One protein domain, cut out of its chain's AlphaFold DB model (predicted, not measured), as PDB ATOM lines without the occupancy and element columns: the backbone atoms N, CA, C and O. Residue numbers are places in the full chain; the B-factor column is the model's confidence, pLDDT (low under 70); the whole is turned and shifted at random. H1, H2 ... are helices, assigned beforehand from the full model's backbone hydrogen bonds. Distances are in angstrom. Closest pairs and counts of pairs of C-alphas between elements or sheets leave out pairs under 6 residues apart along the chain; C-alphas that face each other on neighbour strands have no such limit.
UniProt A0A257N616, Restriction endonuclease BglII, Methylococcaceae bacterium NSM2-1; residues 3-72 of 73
ATOM      1  N   ILE A   3      17.009  24.643   1.725       89.50
ATOM      2  CA  ILE A   3      16.768  24.725   0.273       89.50
ATOM      3  C   ILE A   3      16.061  26.030  -0.148       89.50
ATOM      4  O   ILE A   3      16.284  26.508  -1.253       89.50
ATOM      5  N   GLU A   4      15.248  26.651   0.713       91.69
ATOM      6  CA  GLU A   4      14.578  27.940   0.440       91.69
ATOM      7  C   GLU A   4      15.561  29.107   0.266       91.69
ATOM      8  O   GLU A   4      15.174  30.159  -0.238       91.69
ATOM      9  N   LEU A   5      16.835  28.920   0.632       92.25
ATOM     10  CA  LEU A   5      17.909  29.862   0.318       92.25
ATOM     11  C   LEU A   5      18.201  29.931  -1.191       92.25
ATOM     12  O   LEU A   5      18.768  30.920  -1.657       92.25
ATOM     13  N   LEU A   6      17.818  28.906  -1.961       93.69
ATOM     14  CA  LEU A   6      17.910  28.908  -3.417       93.69
ATOM     15  C   LEU A   6      16.773  29.724  -4.035       93.69
ATOM     16  O   LEU A   6      15.602  29.602  -3.656       93.69
ATOM     17  N   GLN A   7      17.118  30.492  -5.070       93.44
ATOM     18  CA  GLN A   7      16.148  31.221  -5.883       93.44
ATOM     19  C   GLN A   7      15.070  30.275  -6.429       93.44
ATOM     20  O   GLN A   7      15.358  29.141  -6.818       93.44
ATOM     21  N   GLU A   8      13.826  30.751  -6.482       93.50
ATOM     22  CA  GLU A   8      12.672  29.963  -6.933       93.50
ATOM     23  C   GLU A   8      12.892  29.349  -8.316       93.50
ATOM     24  O   GLU A   8      12.695  28.151  -8.486       93.50
ATOM     25  N   SER A   9      13.461  30.112  -9.253       94.06
ATOM     26  CA  SER A   9      13.794  29.614 -10.588       94.06
ATOM     27  C   SER A   9      14.722  28.398 -10.569       94.06
ATOM     28  O   SER A   9      14.617  27.541 -11.438       94.06
ATOM     29  N   ILE A  10      15.640  28.285  -9.605       95.06
ATOM     30  CA  ILE A  10      16.494  27.097  -9.491       95.06
ATOM     31  C   ILE A  10      15.666  25.920  -8.971       95.06
ATOM     32  O   ILE A  10      15.735  24.831  -9.527       95.06
ATOM     33  N   ARG A  11      14.827  26.139  -7.958       94.75
ATOM     34  CA  ARG A  11      13.980  25.083  -7.380       94.75
ATOM     35  C   ARG A  11      12.914  24.563  -8.349       94.75
ATOM     36  O   ARG A  11      12.498  23.420  -8.223       94.75
ATOM     37  N   GLU A  12      12.484  25.380  -9.305       95.31
ATOM     38  CA  GLU A  12      11.533  24.980 -10.350       95.31
ATOM     39  C   GLU A  12      12.190  24.223 -11.511       95.31
ATOM     40  O   GLU A  12      11.551  23.373 -12.130       95.31
ATOM     41  N   ASN A  13      13.450  24.535 -11.833       94.75
ATOM     42  CA  ASN A  13      14.144  23.971 -12.997       94.75
ATOM     43  C   ASN A  13      15.094  22.813 -12.651       94.75
ATOM     44  O   ASN A  13      15.531  22.102 -13.557       94.75
ATOM     45  N   TYR A  14      15.420  22.620 -11.371       94.75
ATOM     46  CA  TYR A  14      16.333  21.584 -10.898       94.75
ATOM     47  C   TYR A  14      15.736  20.797  -9.742       94.75
ATOM     48  O   TYR A  14      15.044  21.331  -8.878       94.75
ATOM     49  N   GLU A  15      16.093  19.520  -9.684       94.69
ATOM     50  CA  GLU A  15      15.861  18.699  -8.508       94.69
ATOM     51  C   GLU A  15      16.973  18.962  -7.487       94.69
ATOM     52  O   GLU A  15      18.154  18.738  -7.763       94.69
ATOM     53  N   VAL A  16      16.603  19.468  -6.311       93.88
ATOM     54  CA  VAL A  16      17.554  19.842  -5.262       93.88
ATOM     55  C   VAL A  16      17.410  18.901  -4.080       93.88
ATOM     56  O   VAL A  16      16.357  18.831  -3.450       93.88
ATOM     57  N   HIS A  17      18.516  18.247  -3.733       93.06
ATOM     58  CA  HIS A  17      18.640  17.435  -2.529       93.06
ATOM     59  C   HIS A  17      19.671  18.064  -1.606       93.06
ATOM     60  O   HIS A  17      20.824  18.262  -1.986       93.06
ATOM     61  N   GLU A  18      19.260  18.373  -0.383       91.56
ATOM     62  CA  GLU A  18      20.142  18.922   0.639       91.56
ATOM     63  C   GLU A  18      20.478  17.851   1.676       91.56
ATOM     64  O   GLU A  18      19.609  17.109   2.133       91.56
ATOM     65  N   TRP A  19      21.744  17.801   2.085       93.94
ATOM     66  CA  TRP A  19      22.217  16.912   3.137       93.94
ATOM     67  C   TRP A  19      22.963  17.713   4.201       93.94
ATOM     68  O   TRP A  19      23.828  18.521   3.869       93.94
ATOM     69  N   LYS A  20      22.652  17.476   5.482       92.81
ATOM     70  CA  LYS A  20      23.334  18.095   6.639       92.81
ATOM     71  C   LYS A  20      23.472  19.629   6.548       92.81
ATOM     72  O   LYS A  20      24.540  20.155   6.839       92.81
ATOM     73  N   HIS A  21      22.412  20.347   6.167       91.81
ATOM     74  CA  HIS A  21      22.419  21.817   6.099       91.81
ATOM     75  C   HIS A  21      23.416  22.407   5.090       91.81
ATOM     76  O   HIS A  21      23.855  23.545   5.253       91.81
ATOM     77  N   SER A  22      23.752  21.669   4.023       93.12
ATOM     78  CA  SER A  22      24.746  22.095   3.026       93.12
ATOM     79  C   SER A  22      24.464  23.478   2.431       93.12
ATOM     80  O   SER A  22      25.397  24.257   2.275       93.12
ATOM     81  N   CYS A  23      23.201  23.826   2.155       93.94
ATOM     82  CA  CYS A  23      22.853  25.150   1.625       93.94
ATOM     83  C   CYS A  23      23.171  26.286   2.609       93.94
ATOM     84  O   CYS A  23      23.620  27.347   2.192       93.94
ATOM     85  N   ALA A  24      22.958  26.071   3.911       94.50
ATOM     86  CA  ALA A  24      23.276  27.072   4.925       94.50
ATOM     87  C   ALA A  24      24.794  27.217   5.102       94.50
ATOM     88  O   ALA A  24      25.290  28.336   5.119       94.50
ATOM     89  N   ILE A  25      25.523  26.095   5.157       94.81
ATOM     90  CA  ILE A  25      26.992  26.090   5.262       94.81
ATOM     91  C   ILE A  25      27.612  26.803   4.061       94.81
ATOM     92  O   ILE A  25      28.413  27.709   4.239       94.81
ATOM     93  N   LEU A  26      27.214  26.444   2.836       95.19
ATOM     94  CA  LEU A  26      27.747  27.086   1.634       95.19
ATOM     95  C   LEU A  26      27.455  28.588   1.628       95.19
ATOM     96  O   LEU A  26      28.350  29.375   1.370       95.19
ATOM     97  N   LYS A  27      26.230  29.003   1.956       95.62
ATOM     98  CA  LYS A  27      25.869  30.423   1.942       95.62
ATOM     99  C   LYS A  27      26.639  31.261   2.971       95.62
ATOM    100  O   LYS A  27      26.952  32.411   2.675       95.62
ATOM    101  N   GLU A  28      26.868  30.733   4.171       96.56
ATOM    102  CA  GLU A  28      27.464  31.496   5.275       96.56
ATOM    103  C   GLU A  28      28.996  31.367   5.322       96.56
ATOM    104  O   GLU A  28      29.679  32.374   5.493       96.56
ATOM    105  N   ASP A  29      29.541  30.161   5.120       97.44
ATOM    106  CA  ASP A  29      30.981  29.890   5.242       97.44
ATOM    107  C   ASP A  29      31.731  30.043   3.903       97.44
ATOM    108  O   ASP A  29      32.927  30.334   3.905       97.44
ATOM    109  N   PHE A  30      31.038  29.869   2.767       96.50
ATOM    110  CA  PHE A  30      31.606  29.874   1.406       96.50
ATOM    111  C   PHE A  30      30.786  30.754   0.439       96.50
ATOM    112  O   PHE A  30      30.257  30.272  -0.570       96.50
ATOM    113  N   PRO A  31      30.591  32.049   0.755       96.12
ATOM    114  CA  PRO A  31      29.657  32.906   0.029       96.12
ATOM    115  C   PRO A  31      30.037  33.129  -1.444       96.12
ATOM    116  O   PRO A  31      29.142  33.354  -2.263       96.12
ATOM    117  N   GLU A  32      31.327  33.061  -1.791       96.25
ATOM    118  CA  GLU A  32      31.807  33.195  -3.174       96.25
ATOM    119  C   GLU A  32      31.459  31.941  -3.988       96.25
ATOM    120  O   GLU A  32      30.796  32.036  -5.021       96.25
ATOM    121  N   GLU A  33      31.769  30.755  -3.465       95.69
ATOM    122  CA  GLU A  33      31.430  29.478  -4.092       95.69
ATOM    123  C   GLU A  33      29.913  29.283  -4.182       95.69
ATOM    124  O   GLU A  33      29.394  28.784  -5.183       95.69
ATOM    125  N   TRP A  34      29.171  29.716  -3.159       95.88
ATOM    126  CA  TRP A  34      27.715  29.767  -3.209       95.88
ATOM    127  C   TRP A  34      27.234  30.652  -4.361       95.88
ATOM    128  O   TRP A  34      26.394  30.217  -5.153       95.88
ATOM    129  N   ALA A  35      27.771  31.866  -4.498       96.00
ATOM    130  CA  ALA A  35      27.408  32.766  -5.587       96.00
ATOM    131  C   ALA A  35      27.713  32.149  -6.962       96.00
ATOM    132  O   ALA A  35      26.874  32.241  -7.863       96.00
ATOM    133  N   ASP A  36      28.841  31.458  -7.112       96.62
ATOM    134  CA  ASP A  36      29.222  30.788  -8.355       96.62
ATOM    135  C   ASP A  36      28.288  29.631  -8.714       96.62
ATOM    136  O   ASP A  36      27.847  29.538  -9.866       96.62
ATOM    137  N   ILE A  37      27.897  28.809  -7.733       95.12
ATOM    138  CA  ILE A  37      26.906  27.736  -7.915       95.12
ATOM    139  C   ILE A  37      25.565  28.318  -8.380       95.12
ATOM    140  O   ILE A  37      24.989  27.859  -9.369       95.12
ATOM    141  N   ILE A  38      25.060  29.357  -7.708       95.56
ATOM    142  CA  ILE A  38      23.800  30.008  -8.097       95.56
ATOM    143  C   ILE A  38      23.910  30.602  -9.502       95.56
ATOM    144  O   ILE A  38      22.983  30.482 -10.310       95.56
ATOM    145  N   SER A  39      25.048  31.216  -9.814       96.31
ATOM    146  CA  SER A  39      25.297  31.867 -11.094       96.31
ATOM    147  C   SER A  39      25.329  30.862 -12.248       96.31
ATOM    148  O   SER A  39      24.604  31.038 -13.235       96.31
ATOM    149  N   VAL A  40      26.073  29.755 -12.111       96.25
ATOM    150  CA  VAL A  40      26.153  28.727 -13.159       96.25
ATOM    151  C   VAL A  40      24.801  28.049 -13.377       96.25
ATOM    152  O   VAL A  40      24.364  27.939 -14.522       96.25
ATOM    153  N   LEU A  41      24.074  27.698 -12.309       95.50
ATOM    154  CA  LEU A  41      22.739  27.095 -12.411       95.50
ATOM    155  C   LEU A  41      21.720  28.054 -13.042       95.50
ATOM    156  O   LEU A  41      20.855  27.632 -13.812       95.50
ATOM    157  N   SER A  42      21.841  29.355 -12.779       94.56
ATOM    158  CA  SER A  42      20.971  30.374 -13.376       94.56
ATOM    159  C   SER A  42      21.231  30.574 -14.872       94.56
ATOM    160  O   SER A  42      20.297  30.852 -15.634       94.56
ATOM    161  N   LYS A  43      22.487  30.441 -15.316       94.50
ATOM    162  CA  LYS A  43      22.890  30.627 -16.721       94.50
ATOM    163  C   LYS A  43      22.808  29.356 -17.556       94.50
ATOM    164  O   LYS A  43      22.628  29.451 -18.769       94.50
ATOM    165  N   PHE A  44      22.911  28.195 -16.928       94.75
ATOM    166  CA  PHE A  44      22.870  26.912 -17.603       94.75
ATOM    167  C   PHE A  44      21.565  26.720 -18.387       94.75
ATOM    168  O   PHE A  44      20.466  26.997 -17.898       94.75
ATOM    169  N   ARG A  45      21.676  26.241 -19.627       91.75
ATOM    170  CA  ARG A  45      20.540  25.903 -20.492       91.75
ATOM    171  C   ARG A  45      20.828  24.604 -21.222       91.75
ATOM    172  O   ARG A  45      21.879  24.456 -21.835       91.75
ATOM    173  N   PHE A  46      19.874  23.679 -21.181       89.31
ATOM    174  CA  PHE A  46      20.009  22.386 -21.836       89.31
ATOM    175  C   PHE A  46      19.463  22.441 -23.265       89.31
ATOM    176  O   PHE A  46      18.255  22.363 -23.497       89.31
ATOM    177  N   TYR A  47      20.356  22.612 -24.236       90.56
ATOM    178  CA  TYR A  47      19.973  22.708 -25.641       90.56
ATOM    179  C   TYR A  47      19.891  21.331 -26.299       90.56
ATOM    180  O   TYR A  47      20.782  20.498 -26.154       90.56
ATOM    181  N   ARG A  48      18.857  21.118 -27.124       89.62
ATOM    182  CA  ARG A  48      18.697  19.895 -27.933       89.62
ATOM    183  C   ARG A  48      19.935  19.593 -28.783       89.62
ATOM    184  O   ARG A  48      20.318  18.433 -28.904       89.62
ATOM    185  N   SER A  49      20.552  20.629 -29.351       89.00
ATOM    186  CA  SER A  49      21.747  20.510 -30.191       89.00
ATOM    187  C   SER A  49      22.911  19.828 -29.474       89.00
ATOM    188  O   SER A  49      23.658  19.093 -30.111       89.00
ATOM    189  N   TRP A  50      23.027  19.995 -28.154       89.38
ATOM    190  CA  TRP A  50      24.087  19.383 -27.349       89.38
ATOM    191  C   TRP A  50      23.938  17.863 -27.210       89.38
ATOM    192  O   TRP A  50      24.889  17.189 -26.829       89.38
ATOM    193  N   ILE A  51      22.753  17.331 -27.523       85.81
ATOM    194  CA  ILE A  51      22.442  15.898 -27.509       85.81
ATOM    195  C   ILE A  51      22.523  15.321 -28.923       85.81
ATOM    196  O   ILE A  51      23.003  14.210 -29.120       85.81
ATOM    197  N   THR A  52      22.001  16.053 -29.912       87.69
ATOM    198  CA  THR A  52      21.866  15.548 -31.285       87.69
ATOM    199  C   THR A  52      23.162  15.617 -32.081       87.69
ATOM    200  O   THR A  52      23.314  14.868 -33.043       87.69
ATOM    201  N   ASN A  53      24.078  16.520 -31.723       81.56
ATOM    202  CA  ASN A  53      25.377  16.597 -32.377       81.56
ATOM    203  C   ASN A  53      26.254  15.410 -31.946       81.56
ATOM    204  O   ASN A  53      26.288  15.085 -30.757       81.56
ATOM    205  N   PRO A  54      26.975  14.762 -32.881       75.50
ATOM    206  CA  PRO A  54      27.872  13.666 -32.543       75.50
ATOM    207  C   PRO A  54      28.920  14.134 -31.530       75.50
ATOM    208  O   PRO A  54      29.539  15.188 -31.686       75.50
ATOM    209  N   GLY A  55      29.078  13.350 -30.466       71.38
ATOM    210  CA  GLY A  55      30.009  13.645 -29.384       71.38
ATOM    211  C   GLY A  55      31.477  13.437 -29.769       71.38
ATOM    212  O   GLY A  55      31.807  12.839 -30.790       71.38
ATOM    213  N   GLY A  56      32.360  13.915 -28.892       78.25
ATOM    214  CA  GLY A  56      33.804  13.685 -28.930       78.25
ATOM    215  C   GLY A  56      34.326  13.364 -27.527       78.25
ATOM    216  O   GLY A  56      33.743  12.552 -26.817       78.25
ATOM    217  N   ARG A  57      35.407  14.025 -27.093       80.94
ATOM    218  CA  ARG A  57      36.022  13.788 -25.770       80.94
ATOM    219  C   ARG A  57      35.126  14.186 -24.584       80.94
ATOM    220  O   ARG A  57      35.137  13.498 -23.569       80.94
ATOM    221  N   LYS A  58      34.398  15.304 -24.680       84.00
ATOM    222  CA  LYS A  58      33.535  15.856 -23.617       84.00
ATOM    223  C   LYS A  58      32.240  16.398 -24.233       84.00
ATOM    224  O   LYS A  58      32.256  16.863 -25.369       84.00
ATOM    225  N   SER A  59      31.124  16.283 -23.513       87.94
ATOM    226  CA  SER A  59      29.841  16.845 -23.946       87.94
ATOM    227  C   SER A  59      29.851  18.370 -23.818       87.94
ATOM    228  O   SER A  59      30.474  18.916 -22.907       87.94
ATOM    229  N   GLN A  60      29.107  19.057 -24.687       89.75
ATOM    230  CA  GLN A  60      28.961  20.521 -24.626       89.75
ATOM    231  C   GLN A  60      28.340  20.979 -23.295       89.75
ATOM    232  O   GLN A  60      28.655  22.049 -22.789       89.75
ATOM    233  N   LEU A  61      27.516  20.113 -22.693       90.81
ATOM    234  CA  LEU A  61      27.002  20.250 -21.334       90.81
ATOM    235  C   LEU A  61      28.132  20.427 -20.310       90.81
ATOM    236  O   LEU A  61      28.161  21.409 -19.573       90.81
ATOM    237  N   SER A  62      29.043  19.451 -20.248       91.19
ATOM    238  CA  SER A  62      30.144  19.463 -19.286       91.19
ATOM    239  C   SER A  62      31.145  20.571 -19.600       91.19
ATOM    240  O   SER A  62      31.668  21.190 -18.686       91.19
ATOM    241  N   GLU A  63      31.395  20.844 -20.880       93.12
ATOM    242  CA  GLU A  63      32.275  21.935 -21.304       93.12
ATOM    243  C   GLU A  63      31.751  23.310 -20.875       93.12
ATOM    244  O   GLU A  63      32.543  24.144 -20.439       93.12
ATOM    245  N   PHE A  64      30.432  23.535 -20.933       94.62
ATOM    246  CA  PHE A  64      29.821  24.771 -20.444       94.62
ATOM    247  C   PHE A  64      30.072  24.968 -18.947       94.62
ATOM    248  O   PHE A  64      30.553  26.025 -18.557       94.62
ATOM    249  N   ILE A  65      29.756  23.966 -18.118       94.56
ATOM    250  CA  ILE A  65      29.888  24.079 -16.656       94.56
ATOM    251  C   ILE A  65      31.351  24.295 -16.274       94.56
ATOM    252  O   ILE A  65      31.651  25.208 -15.510       94.56
ATOM    253  N   ASP A  66      32.251  23.496 -16.850       94.56
ATOM    254  CA  ASP A  66      33.682  23.609 -16.605       94.56
ATOM    255  C   ASP A  66      34.195  24.997 -16.961       94.56
ATOM    256  O   ASP A  66      34.759  25.670 -16.109       94.56
ATOM    257  N   SER A  67      33.996  25.437 -18.206       94.94
ATOM    258  CA  SER A  67      34.536  26.721 -18.671       94.94
ATOM    259  C   SER A  67      33.975  27.874 -17.843       94.94
ATOM    260  O   SER A  67      34.715  28.771 -17.455       94.94
ATOM    261  N   TYR A  68      32.684  27.809 -17.499       96.25
ATOM    262  CA  TYR A  68      32.032  28.813 -16.670       96.25
ATOM    263  C   TYR A  68      32.672  28.931 -15.283       96.25
ATOM    264  O   TYR A  68      32.870  30.043 -14.800       96.25
ATOM    265  N   LEU A  69      32.988  27.811 -14.630       95.44
ATOM    266  CA  LEU A  69      33.590  27.823 -13.295       95.44
ATOM    267  C   LEU A  69      35.105  28.075 -13.340       95.44
ATOM    268  O   LEU A  69      35.606  28.822 -12.513       95.44
ATOM    269  N   TYR A  70      35.828  27.564 -14.343       95.44
ATOM    270  CA  TYR A  70      37.261  27.845 -14.530       95.44
ATOM    271  C   TYR A  70      37.555  29.334 -14.732       95.44
ATOM    272  O   TYR A  70      38.605  29.815 -14.324       95.44
ATOM    273  N   GLU A  71      36.643  30.084 -15.353       93.75
ATOM    274  CA  GLU A  71      36.768  31.542 -15.482       93.75
ATOM    275  C   GLU A  71      36.655  32.289 -14.138       93.75
ATOM    276  O   GLU A  71      36.924  33.490 -14.090       93.75
ATOM    277  N   ARG A  72      36.238  31.607 -13.063       91.62
ATOM    278  CA  ARG A  72      35.933  32.187 -11.747       91.62
ATOM    279  C   ARG A  72      36.917  31.792 -10.641       91.62
ATOM    280  O   ARG A  72      36.935  32.480  -9.626       91.62
TER     281      ARG A  72
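This is residues 3 to 72 of the 73 residues of the protein "Restriction endonuclease BglII" of Methylococcaceae bacterium NSM2-1 (UniProt A0A257N616). Look first for one longer helix, H3, with short helices strung round it in a loose, elongated arrangement: H2 makes a corner with it at its start, while H1 and H5 each meet the later part of H3 and stay apart from each other. Beyond H3 the chain runs out to little H4 at one far end, residues 52 to 58 stick out there as a loop, and H5 folds back beside H3. The printed part has 70 residues with five named helices, in the order H1, H2, H3, H4, H5, and no named strand; the class is all helix. The whole is loose, with a radius of gyration of the C-alphas of 14.1 A, and spans 41 by 26 by 19 A.

Find C-alpha 31 at (29.657, 32.906, 0.029); from there H3, residues 31 to 43, runs 18.2 A to C-alpha 43 at (22.890, 30.627, -16.721). Before it look for H2, residues 22 to 29, 10.2 A long, and earlier still for H1, residues 8 to 13, 8.7 A long, which begins at C-alpha 8 at (12.672, 29.963, -6.933). After H3 you meet H4, residues 49 to 52, 5.1 A long, and then H5, residues 60 to 70, which runs 15.0 A to C-alpha 70 at (37.261, 27.845, -14.530).

Begin at H3, the hub, which touches three other helices. With residues 36 to 40 alone it touches H5, opposite ways at a shallow tilt of 29 degrees; their closest C-alphas are those of Val 40 and Tyr 68, 6.8 A apart. With residues 38 to 42 alone it touches H1, the same way at a steep tilt of 52 degrees; the closest C-alphas are those of Ile 10 and Ser 42, 6.8 A apart. With residues 33 to 34 alone it only just touches H2, with 3 pairs of C-alphas within 8 A, and only at the corner by their link; the closest C-alphas are those of Lys 27 and Trp 34, 5.5 A apart. H2 and H3 run opposite ways at a steep tilt of 52 degrees. Farther out, H4 and H5 are close but not clearly touching, with the C-alphas of Trp 50 and Gln 60 closest at 5.7 A. H1 and H2 are apart, and so are H3 and H4. In H1, H2, H3 and H5 every O i to N i+4 pair is within hydrogen-bond range; H4 is too short for such a pair, and its one O i to N i+3 pair is within range.

Look to Glu 28 and Pro 54 for the two C-alphas farthest apart, 41.8 A. The printed part, residues 3 to 72, has no cut. The links H2 to H3 and H3 to H4 are tight, H1 to H2 and H4 to H5 are short, and no link is long. Residues 52 to 58 stand free. In the B-factor column the mean pLDDT of the printed part is 92.3, and no printed residue is under 70.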